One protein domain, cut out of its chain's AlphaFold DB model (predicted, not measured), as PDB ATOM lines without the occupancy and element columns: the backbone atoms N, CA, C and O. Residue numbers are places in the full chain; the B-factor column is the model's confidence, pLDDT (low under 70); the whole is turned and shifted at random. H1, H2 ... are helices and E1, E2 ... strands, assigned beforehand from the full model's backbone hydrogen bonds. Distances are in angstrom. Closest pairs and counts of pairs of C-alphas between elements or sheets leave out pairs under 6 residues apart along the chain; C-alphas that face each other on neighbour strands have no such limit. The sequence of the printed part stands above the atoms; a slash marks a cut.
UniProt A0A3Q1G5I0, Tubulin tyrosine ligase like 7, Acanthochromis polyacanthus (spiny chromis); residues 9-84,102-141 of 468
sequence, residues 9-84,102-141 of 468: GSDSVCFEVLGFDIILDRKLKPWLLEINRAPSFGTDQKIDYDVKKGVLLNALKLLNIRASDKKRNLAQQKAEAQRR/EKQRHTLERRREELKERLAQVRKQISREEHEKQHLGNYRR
ATOM      1  N   GLY A   9      16.599   0.040  23.513       67.25
ATOM      2  CA  GLY A   9      16.258   0.799  22.296       67.25
ATOM      3  C   GLY A   9      17.354   0.881  21.212       67.25
ATOM      4  O   GLY A   9      17.216   1.629  20.235       67.25
ATOM      5  N   SER A  10      18.451   0.126  21.333       74.00
ATOM      6  CA  SER A  10      19.389  -0.051  20.214       74.00
ATOM      7  C   SER A  10      18.750  -0.858  19.071       74.00
ATOM      8  O   SER A  10      17.839  -1.653  19.289       74.00
ATOM      9  N   ASP A  11      19.181  -0.603  17.833       80.75
ATOM     10  CA  ASP A  11      18.609  -1.253  16.646       80.75
ATOM     11  C   ASP A  11      18.971  -2.743  16.605       80.75
ATOM     12  O   ASP A  11      19.973  -3.166  17.190       80.75
ATOM     13  N   SER A  12      18.181  -3.552  15.892       86.25
ATOM     14  CA  SER A  12      18.553  -4.952  15.690       86.25
ATOM     15  C   SER A  12      19.872  -5.043  14.922       86.25
ATOM     16  O   SER A  12      20.056  -4.412  13.885       86.25
ATOM     17  N   VAL A  13      20.782  -5.880  15.417       87.62
ATOM     18  CA  VAL A  13      22.027  -6.249  14.721       87.62
ATOM     19  C   VAL A  13      21.843  -7.442  13.778       87.62
ATOM     20  O   VAL A  13      22.809  -7.882  13.157       87.62
ATOM     21  N   CYS A  14      20.626  -7.987  13.702       91.94
ATOM     22  CA  CYS A  14      20.257  -9.125  12.870       91.94
ATOM     23  C   CYS A  14      19.006  -8.801  12.046       91.94
ATOM     24  O   CYS A  14      18.056  -8.202  12.551       91.94
ATOM     25  N   PHE A  15      18.984  -9.293  10.816       95.44
ATOM     26  CA  PHE A  15      17.791  -9.454   9.996       95.44
ATOM     27  C   PHE A  15      17.873 -10.830   9.327       95.44
ATOM     28  O   PHE A  15      18.959 -11.409   9.252       95.44
ATOM     29  N   GLU A  16      16.747 -11.364   8.868       96.38
ATOM     30  CA  GLU A  16      16.683 -12.689   8.252       96.38
ATOM     31  C   GLU A  16      15.633 -12.670   7.136       96.38
ATOM     32  O   GLU A  16      14.595 -12.018   7.268       96.38
ATOM     33  N   VAL A  17      15.913 -13.355   6.025       97.31
ATOM     34  CA  VAL A  17      14.959 -13.564   4.928       97.31
ATOM     35  C   VAL A  17      14.596 -15.041   4.937       97.31
ATOM     36  O   VAL A  17      15.437 -15.888   4.650       97.31
ATOM     37  N   LEU A  18      13.354 -15.337   5.311       98.00
ATOM     38  CA  LEU A  18      12.843 -16.696   5.461       98.00
ATOM     39  C   LEU A  18      12.025 -17.101   4.231       98.00
ATOM     40  O   LEU A  18      11.182 -16.330   3.769       98.00
ATOM     41  N   GLY A  19      12.242 -18.318   3.735       97.88
ATOM     42  CA  GLY A  19      11.316 -18.988   2.823       97.88
ATOM     43  C   GLY A  19      10.210 -19.668   3.627       97.88
ATOM     44  O   GLY A  19      10.510 -20.386   4.578       97.88
ATOM     45  N   PHE A  20       8.950 -19.417   3.282       98.38
ATOM     46  CA  PHE A  20       7.796 -20.086   3.881       98.38
ATOM     47  C   PHE A  20       7.148 -20.985   2.836       98.38
ATOM     48  O   PHE A  20       6.605 -20.492   1.845       98.38
ATOM     49  N   ASP A  21       7.164 -22.286   3.091       98.00
ATOM     50  CA  ASP A  21       6.591 -23.283   2.201       98.00
ATOM     51  C   ASP A  21       5.140 -23.522   2.640       98.00
ATOM     52  O   ASP A  21       4.869 -24.070   3.713       98.00
ATOM     53  N   ILE A  22       4.193 -23.025   1.841       98.19
ATOM     54  CA  ILE A  22       2.758 -22.998   2.156       98.19
ATOM     55  C   ILE A  22       1.988 -23.724   1.057       98.19
ATOM     56  O   ILE A  22       2.117 -23.391  -0.120       98.19
ATOM     57  N   ILE A  23       1.125 -24.660   1.451       98.06
ATOM     58  CA  ILE A  23       0.154 -25.301   0.558       98.06
ATOM     59  C   ILE A  23      -1.256 -24.768   0.837       98.06
ATOM     60  O   ILE A  23      -1.620 -24.511   1.985       98.06
ATOM     61  N   LEU A  24      -2.056 -24.589  -0.215       98.44
ATOM     62  CA  LEU A  24      -3.467 -24.213  -0.111       98.44
ATOM     63  C   LEU A  24      -4.343 -25.456  -0.293       98.44
ATOM     64  O   LEU A  24      -4.125 -26.236  -1.220       98.44
ATOM     65  N   ASP A  25      -5.343 -25.637   0.570       97.81
ATOM     66  CA  ASP A  25      -6.342 -26.693   0.379       97.81
ATOM     67  C   ASP A  25      -7.470 -26.279  -0.589       97.81
ATOM     68  O   ASP A  25      -7.526 -25.154  -1.090       97.81
ATOM     69  N   ARG A  26      -8.415 -27.196  -0.846       98.12
ATOM     70  CA  ARG A  26      -9.573 -26.965  -1.735       98.12
ATOM     71  C   ARG A  26     -10.502 -25.825  -1.280       98.12
ATOM     72  O   ARG A  26     -11.381 -25.439  -2.042       98.12
ATOM     73  N   LYS A  27     -10.348 -25.314  -0.053       98.12
ATOM     74  CA  LYS A  27     -11.085 -24.169   0.508       98.12
ATOM     75  C   LYS A  27     -10.213 -22.906   0.592       98.12
ATOM     76  O   LYS A  27     -10.594 -21.958   1.272       98.12
ATOM     77  N   LEU A  28      -9.051 -22.899  -0.073       98.06
ATOM     78  CA  LEU A  28      -8.032 -21.843  -0.028       98.06
ATOM     79  C   LEU A  28      -7.476 -21.564   1.379       98.06
ATOM     80  O   LEU A  28      -6.898 -20.503   1.618       98.06
ATOM     81  N   LYS A  29      -7.599 -22.510   2.320       98.19
ATOM     82  CA  LYS A  29      -6.966 -22.367   3.632       98.19
ATOM     83  C   LYS A  29      -5.462 -22.649   3.496       98.19
ATOM     84  O   LYS A  29      -5.105 -23.710   2.973       98.19
ATOM     85  N   PRO A  30      -4.581 -21.753   3.975       98.25
ATOM     86  CA  PRO A  30      -3.146 -21.990   3.972       98.25
ATOM     87  C   PRO A  30      -2.737 -22.949   5.091       98.25
ATOM     88  O   PRO A  30      -3.162 -22.815   6.243       98.25
ATOM     89  N   TRP A  31      -1.858 -23.882   4.746       97.81
ATOM     90  CA  TRP A  31      -1.205 -24.808   5.659       97.81
ATOM     91  C   TRP A  31       0.310 -24.644   5.524       97.81
ATOM     92  O   TRP A  31       0.859 -24.742   4.427       97.81
ATOM     93  N   LEU A  32       0.977 -24.362   6.644       98.31
ATOM     94  CA  LEU A  32       2.433 -24.258   6.712       98.31
ATOM     95  C   LEU A  32       3.050 -25.659   6.661       98.31
ATOM     96  O   LEU A  32       2.678 -26.511   7.468       98.31
ATOM     97  N   LEU A  33       3.998 -25.869   5.748       97.75
ATOM     98  CA  LEU A  33       4.790 -27.094   5.653       97.75
ATOM     99  C   LEU A  33       6.117 -26.929   6.399       97.75
ATOM    100  O   LEU A  33       6.367 -27.629   7.378       97.75
ATOM    101  N   GLU A  34       6.934 -25.958   5.986       97.44
ATOM    102  CA  GLU A  34       8.232 -25.676   6.606       97.44
ATOM    103  C   GLU A  34       8.639 -24.196   6.516       97.44
ATOM    104  O   GLU A  34       8.018 -23.387   5.821       97.44
ATOM    105  N   ILE A  35       9.676 -23.834   7.282       97.88
ATOM    106  CA  ILE A  35      10.283 -22.498   7.286       97.88
ATOM    107  C   ILE A  35      11.780 -22.642   7.014       97.88
ATOM    108  O   ILE A  35      12.554 -23.069   7.875       97.88
ATOM    109  N   ASN A  36      12.190 -22.228   5.821       97.69
ATOM    110  CA  ASN A  36      13.558 -22.298   5.338       97.69
ATOM    111  C   ASN A  36      14.351 -21.041   5.720       97.69
ATOM    112  O   ASN A  36      14.067 -19.939   5.254       97.69
ATOM    113  N   ARG A  37      15.397 -21.206   6.546       96.31
ATOM    114  CA  ARG A  37      16.325 -20.118   6.938       96.31
ATOM    115  C   ARG A  37      17.384 -19.777   5.887       96.31
ATOM    116  O   ARG A  37      18.055 -18.758   5.993       96.31
ATOM    117  N   ALA A  38      17.554 -20.644   4.895       95.19
ATOM    118  CA  ALA A  38      18.476 -20.458   3.782       95.19
ATOM    119  C   ALA A  38      17.763 -20.795   2.458       95.19
ATOM    120  O   ALA A  38      18.084 -21.807   1.834       95.19
ATOM    121  N   PRO A  39      16.751 -20.002   2.049       95.81
ATOM    122  CA  PRO A  39      16.064 -20.219   0.780       95.81
ATOM    123  C   PRO A  39      17.031 -20.038  -0.402       95.81
ATOM    124  O   PRO A  39      17.992 -19.269  -0.329       95.81
ATOM    125  N   SER A  40      16.774 -20.738  -1.510       95.06
ATOM    126  CA  SER A  40      17.609 -20.621  -2.711       95.06
ATOM    127  C   SER A  40      17.451 -19.251  -3.372       95.06
ATOM    128  O   SER A  40      16.343 -18.835  -3.709       95.06
ATOM    129  N   PHE A  41      18.581 -18.592  -3.637       96.00
ATOM    130  CA  PHE A  41      18.659 -17.355  -4.420       96.00
ATOM    131  C   PHE A  41      19.274 -17.564  -5.818       96.00
ATOM    132  O   PHE A  41      19.670 -16.592  -6.453       96.00
ATOM    133  N   GLY A  42      19.339 -18.808  -6.315       95.31
ATOM    134  CA  GLY A  42      19.694 -19.087  -7.714       95.31
ATOM    135  C   GLY A  42      18.688 -18.453  -8.683       95.31
ATOM    136  O   GLY A  42      17.501 -18.354  -8.357       95.31
ATOM    137  N   THR A  43      19.152 -17.991  -9.845       96.19
ATOM    138  CA  THR A  43      18.339 -17.233 -10.815       96.19
ATOM    139  C   THR A  43      18.438 -17.831 -12.212       96.19
ATOM    140  O   THR A  43      18.934 -17.185 -13.136       96.19
ATOM    141  N   ASP A  44      17.986 -19.075 -12.348       95.75
ATOM    142  CA  ASP A  44      18.087 -19.829 -13.601       95.75
ATOM    143  C   ASP A  44      17.034 -19.369 -14.623       95.75
ATOM    144  O   ASP A  44      17.250 -19.457 -15.831       95.75
ATOM    145  N   GLN A  45      15.913 -18.814 -14.148       97.25
ATOM    146  CA  GLN A  45      14.879 -18.202 -14.981       97.25
ATOM    147  C   GLN A  45      14.750 -16.691 -14.741       97.25
ATOM    148  O   GLN A  45      15.107 -16.144 -13.695       97.25
ATOM    149  N   LYS A  46      14.152 -15.988 -15.709       96.81
ATOM    150  CA  LYS A  46      13.868 -14.547 -15.599       96.81
ATOM    151  C   LYS A  46      12.933 -14.225 -14.422       96.81
ATOM    152  O   LYS A  46      13.172 -13.251 -13.710       96.81
ATOM    153  N   ILE A  47      11.927 -15.070 -14.176       97.50
ATOM    154  CA  ILE A  47      11.006 -14.923 -13.038       97.50
ATOM    155  C   ILE A  47      11.726 -15.066 -11.689       97.50
ATOM    156  O   ILE A  47      11.487 -14.259 -10.792       97.50
ATOM    157  N   ASP A  48      12.672 -16.009 -11.568       97.06
ATOM    158  CA  ASP A  48      13.525 -16.131 -10.383       97.06
ATOM    159  C   ASP A  48      14.293 -14.840 -10.134       97.06
ATOM    160  O   ASP A  48      14.265 -14.315  -9.023       97.06
ATOM    161  N   TYR A  49      14.957 -14.314 -11.170       97.31
ATOM    162  CA  TYR A  49      15.725 -13.078 -11.069       97.31
ATOM    163  C   TYR A  49      14.858 -11.914 -10.585       97.31
ATOM    164  O   TYR A  49      15.231 -11.251  -9.619       97.31
ATOM    165  N   ASP A  50      13.704 -11.669 -11.209       96.50
ATOM    166  CA  ASP A  50      12.873 -10.507 -10.879       96.50
ATOM    167  C   ASP A  50      12.272 -10.602  -9.466       96.50
ATOM    168  O   ASP A  50      12.323  -9.624  -8.712       96.50
ATOM    169  N   VAL A  51      11.801 -11.786  -9.053       97.19
ATOM    170  CA  VAL A  51      11.273 -12.012  -7.698       97.19
ATOM    171  C   VAL A  51      12.386 -11.936  -6.648       97.19
ATOM    172  O   VAL A  51      12.297 -11.138  -5.711       97.19
ATOM    173  N   LYS A  52      13.467 -12.713  -6.795       97.50
ATOM    174  CA  LYS A  52      14.547 -12.813  -5.793       97.50
ATOM    175  C   LYS A  52      15.330 -11.505  -5.661       97.50
ATOM    176  O   LYS A  52      15.660 -11.101  -4.544       97.50
ATOM    177  N   LYS A  53      15.549 -10.779  -6.765       97.19
ATOM    178  CA  LYS A  53      16.094  -9.412  -6.733       97.19
ATOM    179  C   LYS A  53      15.162  -8.457  -5.998       97.19
ATOM    180  O   LYS A  53      15.649  -7.663  -5.199       97.19
ATOM    181  N   GLY A  54      13.852  -8.521  -6.249       96.56
ATOM    182  CA  GLY A  54      12.857  -7.690  -5.567       96.56
ATOM    183  C   GLY A  54      12.861  -7.892  -4.048       96.56
ATOM    184  O   GLY A  54      12.899  -6.911  -3.304       96.56
ATOM    185  N   VAL A  55      12.906  -9.152  -3.603       97.31
ATOM    186  CA  VAL A  55      13.047  -9.547  -2.190       97.31
ATOM    187  C   VAL A  55      14.318  -8.939  -1.586       97.31
ATOM    188  O   VAL A  55      14.237  -8.131  -0.662       97.31
ATOM    189  N   LEU A  56      15.495  -9.251  -2.138       97.06
ATOM    190  CA  LEU A  56      16.772  -8.815  -1.561       97.06
ATOM    191  C   LEU A  56      16.966  -7.291  -1.605       97.06
ATOM    192  O   LEU A  56      17.415  -6.698  -0.625       97.06
ATOM    193  N   LEU A  57      16.609  -6.634  -2.714       96.38
ATOM    194  CA  LEU A  57      16.780  -5.189  -2.875       96.38
ATOM    195  C   LEU A  57      15.894  -4.401  -1.906       96.38
ATOM    196  O   LEU A  57      16.370  -3.453  -1.283       96.38
ATOM    197  N   ASN A  58      14.619  -4.775  -1.773       96.38
ATOM    198  CA  ASN A  58      13.709  -4.064  -0.878       96.38
ATOM    199  C   ASN A  58      14.003  -4.389   0.596       96.38
ATOM    200  O   ASN A  58      13.942  -3.484   1.424       96.38
ATOM    201  N   ALA A  59      14.452  -5.610   0.921       96.56
ATOM    202  CA  ALA A  59      14.961  -5.927   2.256       96.56
ATOM    203  C   ALA A  59      16.152  -5.030   2.637       96.56
ATOM    204  O   ALA A  59      16.130  -4.390   3.685       96.56
ATOM    205  N   LEU A  60      17.165  -4.907   1.770       95.25
ATOM    206  CA  LEU A  60      18.332  -4.054   2.033       95.25
ATOM    207  C   LEU A  60      17.978  -2.561   2.133       95.25
ATOM    208  O   LEU A  60      18.595  -1.852   2.928       95.25
ATOM    209  N   LYS A  61      16.975  -2.085   1.379       95.00
ATOM    210  CA  LYS A  61      16.432  -0.724   1.536       95.00
ATOM    211  C   LYS A  61      15.796  -0.526   2.910       95.00
ATOM    212  O   LYS A  61      16.135   0.442   3.584       95.00
ATOM    213  N   LEU A  62      14.932  -1.447   3.349       95.06
ATOM    214  CA  LEU A  62      14.259  -1.372   4.652       95.06
ATOM    215  C   LEU A  62      15.246  -1.297   5.827       95.06
ATOM    216  O   LEU A  62      15.003  -0.555   6.774       95.06
ATOM    217  N   LEU A  63      16.394  -1.978   5.736       92.88
ATOM    218  CA  LEU A  63      17.446  -1.923   6.762       92.88
ATOM    219  C   LEU A  63      18.120  -0.551   6.918       92.88
ATOM    220  O   LEU A  63      18.783  -0.336   7.932       92.88
ATOM    221  N   ASN A  64      17.982   0.360   5.945       92.62
ATOM    222  CA  ASN A  64      18.455   1.747   6.038       92.62
ATOM    223  C   ASN A  64      19.942   1.875   6.449       92.62
ATOM    224  O   ASN A  64      20.304   2.730   7.259       92.62
ATOM    225  N   ILE A  65      20.810   0.998   5.930       90.50
ATOM    226  CA  ILE A  65      22.231   0.944   6.316       90.50
ATOM    227  C   ILE A  65      22.973   2.144   5.714       90.50
ATOM    228  O   ILE A  65      23.106   2.256   4.495       90.50
ATOM    229  N   ARG A  66      23.502   3.035   6.561       88.81
ATOM    230  CA  ARG A  66      24.171   4.279   6.146       88.81
ATOM    231  C   ARG A  66      25.672   4.213   6.411       88.81
ATOM    232  O   ARG A  66      26.128   3.731   7.444       88.81
ATOM    233  N   ALA A  67      26.476   4.816   5.532       86.56
ATOM    234  CA  ALA A  67      27.929   4.917   5.734       86.56
ATOM    235  C   ALA A  67      28.312   5.632   7.054       86.56
ATOM    236  O   ALA A  67      29.341   5.330   7.666       86.56
ATOM    237  N   SER A  68      27.459   6.545   7.531       88.44
ATOM    238  CA  SER A  68      27.600   7.235   8.818       88.44
ATOM    239  C   SER A  68      27.484   6.308  10.034       88.44
ATOM    240  O   SER A  68      28.036   6.634  11.089       88.44
ATOM    241  N   ASP A  69      26.850   5.138   9.908       86.62
ATOM    242  CA  ASP A  69      26.609   4.219  11.025       86.62
ATOM    243  C   ASP A  69      27.900   3.676  11.623       86.62
ATOM    244  O   ASP A  69      28.017   3.579  12.843       86.62
ATOM    245  N   LYS A  70      28.920   3.429  10.795       86.75
ATOM    246  CA  LYS A  70      30.253   3.028  11.265       86.75
ATOM    247  C   LYS A  70      30.876   4.091  12.178       86.75
ATOM    248  O   LYS A  70      31.417   3.757  13.231       86.75
ATOM    249  N   LYS A  71      30.777   5.376  11.804       88.56
ATOM    250  CA  LYS A  71      31.298   6.503  12.602       88.56
ATOM    251  C   LYS A  71      30.482   6.689  13.886       88.56
ATOM    252  O   LYS A  71      31.070   6.838  14.955       88.56
ATOM    253  N   ARG A  72      29.149   6.622  13.787       85.56
ATOM    254  CA  ARG A  72      28.207   6.713  14.915       85.56
ATOM    255  C   ARG A  72      28.435   5.597  15.938       85.56
ATOM    256  O   ARG A  72      28.591   5.880  17.121       85.56
ATOM    257  N   ASN A  73      28.540   4.350  15.484       84.94
ATOM    258  CA  ASN A  73      28.767   3.194  16.343       84.94
ATOM    259  C   ASN A  73      30.151   3.242  17.014       84.94
ATOM    260  O   ASN A  73      30.247   3.016  18.216       84.94
ATOM    261  N   LEU A  74      31.212   3.633  16.293       86.38
ATOM    262  CA  LEU A  74      32.541   3.820  16.888       86.38
ATOM    263  C   LEU A  74      32.557   4.944  17.939       86.38
ATOM    264  O   LEU A  74      33.188   4.791  18.984       86.38
ATOM    265  N   ALA A  75      31.862   6.058  17.694       86.44
ATOM    266  CA  ALA A  75      31.715   7.131  18.678       86.44
ATOM    267  C   ALA A  75      30.953   6.652  19.926       86.44
ATOM    268  O   ALA A  75      31.396   6.905  21.043       86.44
ATOM    269  N   GLN A  76      29.873   5.885  19.746       83.75
ATOM    270  CA  GLN A  76      29.101   5.294  20.841       83.75
ATOM    271  C   GLN A  76      29.931   4.292  21.660       83.75
ATOM    272  O   GLN A  76      29.914   4.356  22.887       83.75
ATOM    273  N   GLN A  77      30.715   3.424  21.009       84.19
ATOM    274  CA  GLN A  77      31.641   2.512  21.692       84.19
ATOM    275  C   GLN A  77      32.724   3.269  22.476       84.19
ATOM    276  O   GLN A  77      33.036   2.885  23.600       84.19
ATOM    277  N   LYS A  78      33.276   4.362  21.924       87.19
ATOM    278  CA  LYS A  78      34.243   5.220  22.631       87.19
ATOM    279  C   LYS A  78      33.620   5.906  23.848       87.19
ATOM    280  O   LYS A  78      34.204   5.842  24.925       87.19
ATOM    281  N   ALA A  79      32.438   6.505  23.696       83.88
ATOM    282  CA  ALA A  79      31.717   7.156  24.789       83.88
ATOM    283  C   ALA A  79      31.335   6.155  25.893       83.88
ATOM    284  O   ALA A  79      31.481   6.441  27.078       83.88
ATOM    285  N   GLU A  80      30.913   4.943  25.526       83.06
ATOM    286  CA  GLU A  80      30.653   3.880  26.492       83.06
ATOM    287  C   GLU A  80      31.935   3.374  27.175       83.06
ATOM    288  O   GLU A  80      31.934   3.172  28.389       83.06
ATOM    289  N   ALA A  81      33.039   3.198  26.444       83.06
ATOM    290  CA  ALA A  81      34.322   2.821  27.034       83.06
ATOM    291  C   ALA A  81      34.825   3.887  28.023       83.06
ATOM    292  O   ALA A  81      35.267   3.541  29.115       83.06
ATOM    293  N   GLN A  82      34.675   5.175  27.694       83.44
ATOM    294  CA  GLN A  82      34.947   6.288  28.608       83.44
ATOM    295  C   GLN A  82      34.029   6.245  29.840       83.44
ATOM    296  O   GLN A  82      34.529   6.309  30.960       83.44
ATOM    297  N   ARG A  83      32.717   6.032  29.664       80.69
ATOM    298  CA  ARG A  83      31.745   5.874  30.767       80.69
ATOM    299  C   ARG A  83      32.063   4.682  31.680       80.69
ATOM    300  O   ARG A  83      31.775   4.730  32.871       80.69
ATOM    301  N   ARG A  84      32.650   3.606  31.142       80.56
ATOM    302  CA  ARG A  84      33.127   2.447  31.922       80.56
ATOM    303  C   ARG A  84      34.450   2.730  32.643       80.56
ATOM    304  O   ARG A  84      34.633   2.231  33.744       80.56
ATOM    305  N   GLU A 102      16.943  16.180  49.501       77.19
ATOM    306  CA  GLU A 102      17.987  15.639  48.616       77.19
ATOM    307  C   GLU A 102      17.560  14.290  48.024       77.19
ATOM    308  O   GLU A 102      17.766  14.034  46.836       77.19
ATOM    309  N   LYS A 103      16.907  13.439  48.832       79.88
ATOM    310  CA  LYS A 103      16.332  12.159  48.381       79.88
ATOM    311  C   LYS A 103      15.224  12.385  47.350       79.88
ATOM    312  O   LYS A 103      15.185  11.692  46.329       79.88
ATOM    313  N   GLN A 104      14.342  13.356  47.597       79.69
ATOM    314  CA  GLN A 104      13.251  13.707  46.689       79.69
ATOM    315  C   GLN A 104      13.793  14.275  45.370       79.69
ATOM    316  O   GLN A 104      13.411  13.798  44.301       79.69
ATOM    317  N   ARG A 105      14.775  15.184  45.434       78.56
ATOM    318  CA  ARG A 105      15.455  15.744  44.259       78.56
ATOM    319  C   ARG A 105      16.151  14.669  43.427       78.56
ATOM    320  O   ARG A 105      15.908  14.577  42.231       78.56
ATOM    321  N   HIS A 106      16.945  13.798  44.052       79.19
ATOM    322  CA  HIS A 106      17.610  12.690  43.352       79.19
ATOM    323  C   HIS A 106      16.587  11.738  42.693       79.19
ATOM    324  O   HIS A 106      16.863  11.127  41.656       79.19
ATOM    325  N   THR A 107      15.393  11.594  43.273       84.00
ATOM    326  CA  THR A 107      14.318  10.772  42.697       84.00
ATOM    327  C   THR A 107      13.682  11.445  41.474       84.00
ATOM    328  O   THR A 107      13.467  10.765  40.469       84.00
ATOM    329  N   LEU A 108      13.458  12.764  41.512       81.38
ATOM    330  CA  LEU A 108      13.007  13.552  40.356       81.38
ATOM    331  C   LEU A 108      14.050  13.570  39.231       81.38
ATOM    332  O   LEU A 108      13.706  13.293  38.084       81.38
ATOM    333  N   GLU A 109      15.328  13.806  39.550       79.94
ATOM    334  CA  GLU A 109      16.431  13.786  38.579       79.94
ATOM    335  C   GLU A 109      16.506  12.427  37.859       79.94
ATOM    336  O   GLU A 109      16.516  12.391  36.628       79.94
ATOM    337  N   ARG A 110      16.418  11.304  38.595       81.69
ATOM    338  CA  ARG A 110      16.357   9.953  38.000       81.69
ATOM    339  C   ARG A 110      15.141   9.776  37.085       81.69
ATOM    340  O   ARG A 110      15.295   9.310  35.960       81.69
ATOM    341  N   ARG A 111      13.939  10.157  37.537       81.88
ATOM    342  CA  ARG A 111      12.704  10.038  36.736       81.88
ATOM    343  C   ARG A 111      12.794  10.860  35.446       81.88
ATOM    344  O   ARG A 111      12.396  10.381  34.387       81.88
ATOM    345  N   ARG A 112      13.365  12.068  35.511       77.69
ATOM    346  CA  ARG A 112      13.586  12.949  34.354       77.69
ATOM    347  C   ARG A 112      14.604  12.363  33.369       77.69
ATOM    348  O   ARG A 112      14.409  12.493  32.164       77.69
ATOM    349  N   GLU A 113      15.660  11.700  33.844       81.69
ATOM    350  CA  GLU A 113      16.600  10.964  32.982       81.69
ATOM    351  C   GLU A 113      15.937   9.761  32.293       81.69
ATOM    352  O   GLU A 113      16.049   9.627  31.073       81.69
ATOM    353  N   GLU A 114      15.184   8.940  33.033       85.06
ATOM    354  CA  GLU A 114      14.443   7.788  32.496       85.06
ATOM    355  C   GLU A 114      13.431   8.210  31.412       85.06
ATOM    356  O   GLU A 114      13.364   7.598  30.343       85.06
ATOM    357  N   LEU A 115      12.689   9.299  31.642       81.75
ATOM    358  CA  LEU A 115      11.755   9.870  30.666       81.75
ATOM    359  C   LEU A 115      12.469  10.448  29.431       81.75
ATOM    360  O   LEU A 115      12.004  10.243  28.310       81.75
ATOM    361  N   LYS A 116      13.624  11.113  29.593       81.88
ATOM    362  CA  LYS A 116      14.433  11.611  28.462       81.88
ATOM    363  C   LYS A 116      14.995  10.476  27.607       81.88
ATOM    364  O   LYS A 116      14.953  10.567  26.378       81.88
ATOM    365  N   GLU A 117      15.483   9.397  28.224       84.62
ATOM    366  CA  GLU A 117      15.901   8.200  27.486       84.62
ATOM    367  C   GLU A 117      14.707   7.592  26.737       84.62
ATOM    368  O   GLU A 117      14.808   7.278  25.548       84.62
ATOM    369  N   ARG A 118      13.550   7.488  27.400       82.69
ATOM    370  CA  ARG A 118      12.324   6.946  26.814       82.69
ATOM    371  C   ARG A 118      11.827   7.766  25.615       82.69
ATOM    372  O   ARG A 118      11.522   7.174  24.581       82.69
ATOM    373  N   LEU A 119      11.823   9.098  25.701       82.50
ATOM    374  CA  LEU A 119      11.490   9.997  24.589       82.50
ATOM    375  C   LEU A 119      12.429   9.788  23.389       82.50
ATOM    376  O   LEU A 119      11.979   9.673  22.248       82.50
ATOM    377  N   ALA A 120      13.738   9.676  23.640       83.56
ATOM    378  CA  ALA A 120      14.721   9.414  22.592       83.56
ATOM    379  C   ALA A 120      14.508   8.045  21.913       83.56
ATOM    380  O   ALA A 120      14.706   7.922  20.702       83.56
ATOM    381  N   GLN A 121      14.072   7.024  22.663       84.88
ATOM    382  CA  GLN A 121      13.692   5.720  22.107       84.88
ATOM    383  C   GLN A 121      12.432   5.814  21.229       84.88
ATOM    384  O   GLN A 121      12.431   5.252  20.133       84.88
ATOM    385  N   VAL A 122      11.392   6.538  21.667       83.81
ATOM    386  CA  VAL A 122      10.136   6.710  20.911       83.81
ATOM    387  C   VAL A 122      10.372   7.466  19.602       83.81
ATOM    388  O   VAL A 122      10.063   6.931  18.540       83.81
ATOM    389  N   ARG A 123      11.040   8.628  19.634       84.94
ATOM    390  CA  ARG A 123      11.395   9.394  18.420       84.94
ATOM    391  C   ARG A 123      12.188   8.573  17.408       84.94
ATOM    392  O   ARG A 123      11.955   8.640  16.201       84.94
ATOM    393  N   LYS A 124      13.128   7.763  17.899       85.50
ATOM    394  CA  LYS A 124      13.927   6.863  17.065       85.50
ATOM    395  C   LYS A 124      13.081   5.750  16.436       85.50
ATOM    396  O   LYS A 124      13.332   5.388  15.288       85.50
ATOM    397  N   GLN A 125      12.103   5.215  17.167       85.38
ATOM    398  CA  GLN A 125      11.163   4.221  16.651       85.38
ATOM    399  C   GLN A 125      10.256   4.832  15.571       85.38
ATOM    400  O   GLN A 125      10.190   4.272  14.481       85.38
ATOM    401  N   ILE A 126       9.669   6.012  15.817       85.88
ATOM    402  CA  ILE A 126       8.844   6.754  14.842       85.88
ATOM    403  C   ILE A 126       9.628   6.993  13.544       85.88
ATOM    404  O   ILE A 126       9.173   6.609  12.470       85.88
ATOM    405  N   SER A 127      10.851   7.527  13.640       88.50
ATOM    406  CA  SER A 127      11.709   7.772  12.471       88.50
ATOM    407  C   SER A 127      12.073   6.489  11.702       88.50
ATOM    408  O   SER A 127      12.257   6.535  10.482       88.50
ATOM    409  N   ARG A 128      12.160   5.331  12.377       88.12
ATOM    410  CA  ARG A 128      12.351   4.038  11.701       88.12
ATOM    411  C   ARG A 128      11.078   3.598  10.982       88.12
ATOM    412  O   ARG A 128      11.162   3.229   9.817       88.12
ATOM    413  N   GLU A 129       9.925   3.654  11.641       89.69
ATOM    414  CA  GLU A 129       8.647   3.232  11.054       89.69
ATOM    415  C   GLU A 129       8.230   4.105   9.869       89.69
ATOM    416  O   GLU A 129       7.745   3.587   8.865       89.69
ATOM    417  N   GLU A 130       8.481   5.413   9.936       91.94
ATOM    418  CA  GLU A 130       8.294   6.323   8.808       91.94
ATOM    419  C   GLU A 130       9.199   5.941   7.627       91.94
ATOM    420  O   GLU A 130       8.726   5.811   6.495       91.94
ATOM    421  N   HIS A 131      10.487   5.689   7.887       93.25
ATOM    422  CA  HIS A 131      11.407   5.223   6.855       93.25
ATOM    423  C   HIS A 131      10.950   3.888   6.251       93.25
ATOM    424  O   HIS A 131      10.939   3.749   5.030       93.25
ATOM    425  N   GLU A 132      10.561   2.911   7.074       93.12
ATOM    426  CA  GLU A 132      10.026   1.629   6.611       93.12
ATOM    427  C   GLU A 132       8.802   1.850   5.712       93.12
ATOM    428  O   GLU A 132       8.812   1.391   4.570       93.12
ATOM    429  N   LYS A 133       7.813   2.636   6.162       91.62
ATOM    430  CA  LYS A 133       6.589   2.983   5.415       91.62
ATOM    431  C   LYS A 133       6.883   3.612   4.048       91.62
ATOM    432  O   LYS A 133       6.219   3.266   3.075       91.62
ATOM    433  N   GLN A 134       7.887   4.484   3.957       94.56
ATOM    434  CA  GLN A 134       8.318   5.110   2.699       94.56
ATOM    435  C   GLN A 134       9.090   4.152   1.764       94.56
ATOM    436  O   GLN A 134       9.138   4.388   0.558       94.56
ATOM    437  N   HIS A 135       9.687   3.070   2.284       94.06
ATOM    438  CA  HIS A 135      10.637   2.215   1.549       94.06
ATOM    439  C   HIS A 135      10.228   0.731   1.443       94.06
ATOM    440  O   HIS A 135      11.042  -0.089   1.009       94.06
ATOM    441  N   LEU A 136       8.977   0.380   1.772       91.69
ATOM    442  CA  LEU A 136       8.422  -0.982   1.669       91.69
ATOM    443  C   LEU A 136       8.643  -1.643   0.294       91.69
ATOM    444  O   LEU A 136       8.995  -2.824   0.213       91.69
ATOM    445  N   GLY A 137       8.429  -0.909  -0.802       93.06
ATOM    446  CA  GLY A 137       8.366  -1.508  -2.137       93.06
ATOM    447  C   GLY A 137       7.265  -2.573  -2.193       93.06
ATOM    448  O   GLY A 137       6.110  -2.270  -1.920       93.06
ATOM    449  N   ASN A 138       7.632  -3.825  -2.489       95.62
ATOM    450  CA  ASN A 138       6.693  -4.960  -2.488       95.62
ATOM    451  C   ASN A 138       6.566  -5.673  -1.123       95.62
ATOM    452  O   ASN A 138       5.868  -6.683  -1.034       95.62
ATOM    453  N   TYR A 139       7.231  -5.200  -0.064       97.31
ATOM    454  CA  TYR A 139       6.974  -5.697   1.291       97.31
ATOM    455  C   TYR A 139       5.688  -5.101   1.868       97.31
ATOM    456  O   TYR A 139       5.273  -3.999   1.524       97.31
ATOM    457  N   ARG A 140       5.095  -5.809   2.830       95.56
ATOM    458  CA  ARG A 140       4.028  -5.296   3.689       95.56
ATOM    459  C   ARG A 140       4.353  -5.630   5.139       95.56
ATOM    460  O   ARG A 140       4.687  -6.775   5.443       95.56
ATOM    461  N   ARG A 141       4.222  -4.653   6.039       94.19
ATOM    462  CA  ARG A 141       4.296  -4.893   7.485       94.19
ATOM    463  C   ARG A 141       3.074  -5.711   7.914       94.19
ATOM    464  O   ARG A 141       1.944  -5.275   7.722       94.19
TER     465      ARG A 141
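What this domain is: This is residues 9 to 84 and 102 to 141 of the 468 residues of the protein "Tubulin tyrosine ligase like 7" of Acanthochromis polyacanthus (spiny chromis) (UniProt A0A3Q1G5I0). Look for a long, open model of helices in which the long H3 and the shorter H1 meet near their last residues, so that the two reach out in nearly opposite directions from a shared corner. At the H1 end a two-stranded hairpin, E1 and E2, lies off to one side, while H2 sticks out freely on the H3 side, and residues 102 to 116 of H3 stick out as well. The printed part has 116 residues, with named elements in the order E1, E2, H1, H2, H3; the one sheet has the order E1 - E2 and is antiparallel, and the class is mostly helix. The whole is extended, with a radius of gyration of the C-alphas of 21.7 A, and its C-alphas span 71 by 37 by 27 A, an elongated outline.

How they stand to each other: Going along from residue 9, you first reach E1, residues 19 to 24, and E2, residues 30 to 36, which form a hairpin over a tight link. They are antiparallel neighbours, with 159 degrees between their N-to-C directions; check N 19 and O 36 at 2.9 A and N 31 and O 23 at 2.8 A, both within hydrogen-bond range. Next come H1, residues 46 to 62, and H2, residues 68 to 84; these two are apart. Beyond the cut, H3, residues 102 to 135, touches H1 with its residues 131 to 135 alone, and H1 touches it with residues 58 to 62 alone. Their closest C-alphas are those of Leu 62 and Glu 132, 5.5 A apart, and they run opposite ways at a shallow tilt of 24 degrees. H2 touches no helix, and both strands are apart from H2 and from H3. In H1, H2 and H3 every O i to N i+4 pair is within hydrogen-bond range.

Where its parts are: Find C-alpha 19 at (11.316, -18.988, 2.823), where E1 begins; it runs 16.0 A to Leu 24. E2 runs 16.8 A from Pro 30 to Asn 36. H1 begins at C-alpha 46, at (13.868, -14.547, -15.599), and covers 24.2 A to Leu 62. H2 also covers 24.2 A, from Ser 68 to Arg 84. H3, the longest helix, runs 49.5 A from Glu 102 to His 135, whose C-alpha is at (10.637, 2.215, 1.549).

The domain as a whole: The two C-alphas farthest apart are those of Gln 45 and Glu 102, 72.1 A. Residues 85 to 101 are not printed, and C-alphas 84 and 102 are 26.1 A apart across this cut. Of the links printed whole, E2 to H1 is short and H1 to H2 is tight. The mean pLDDT of the printed part is 90.4, and Gly 9 is the one printed residue under 70.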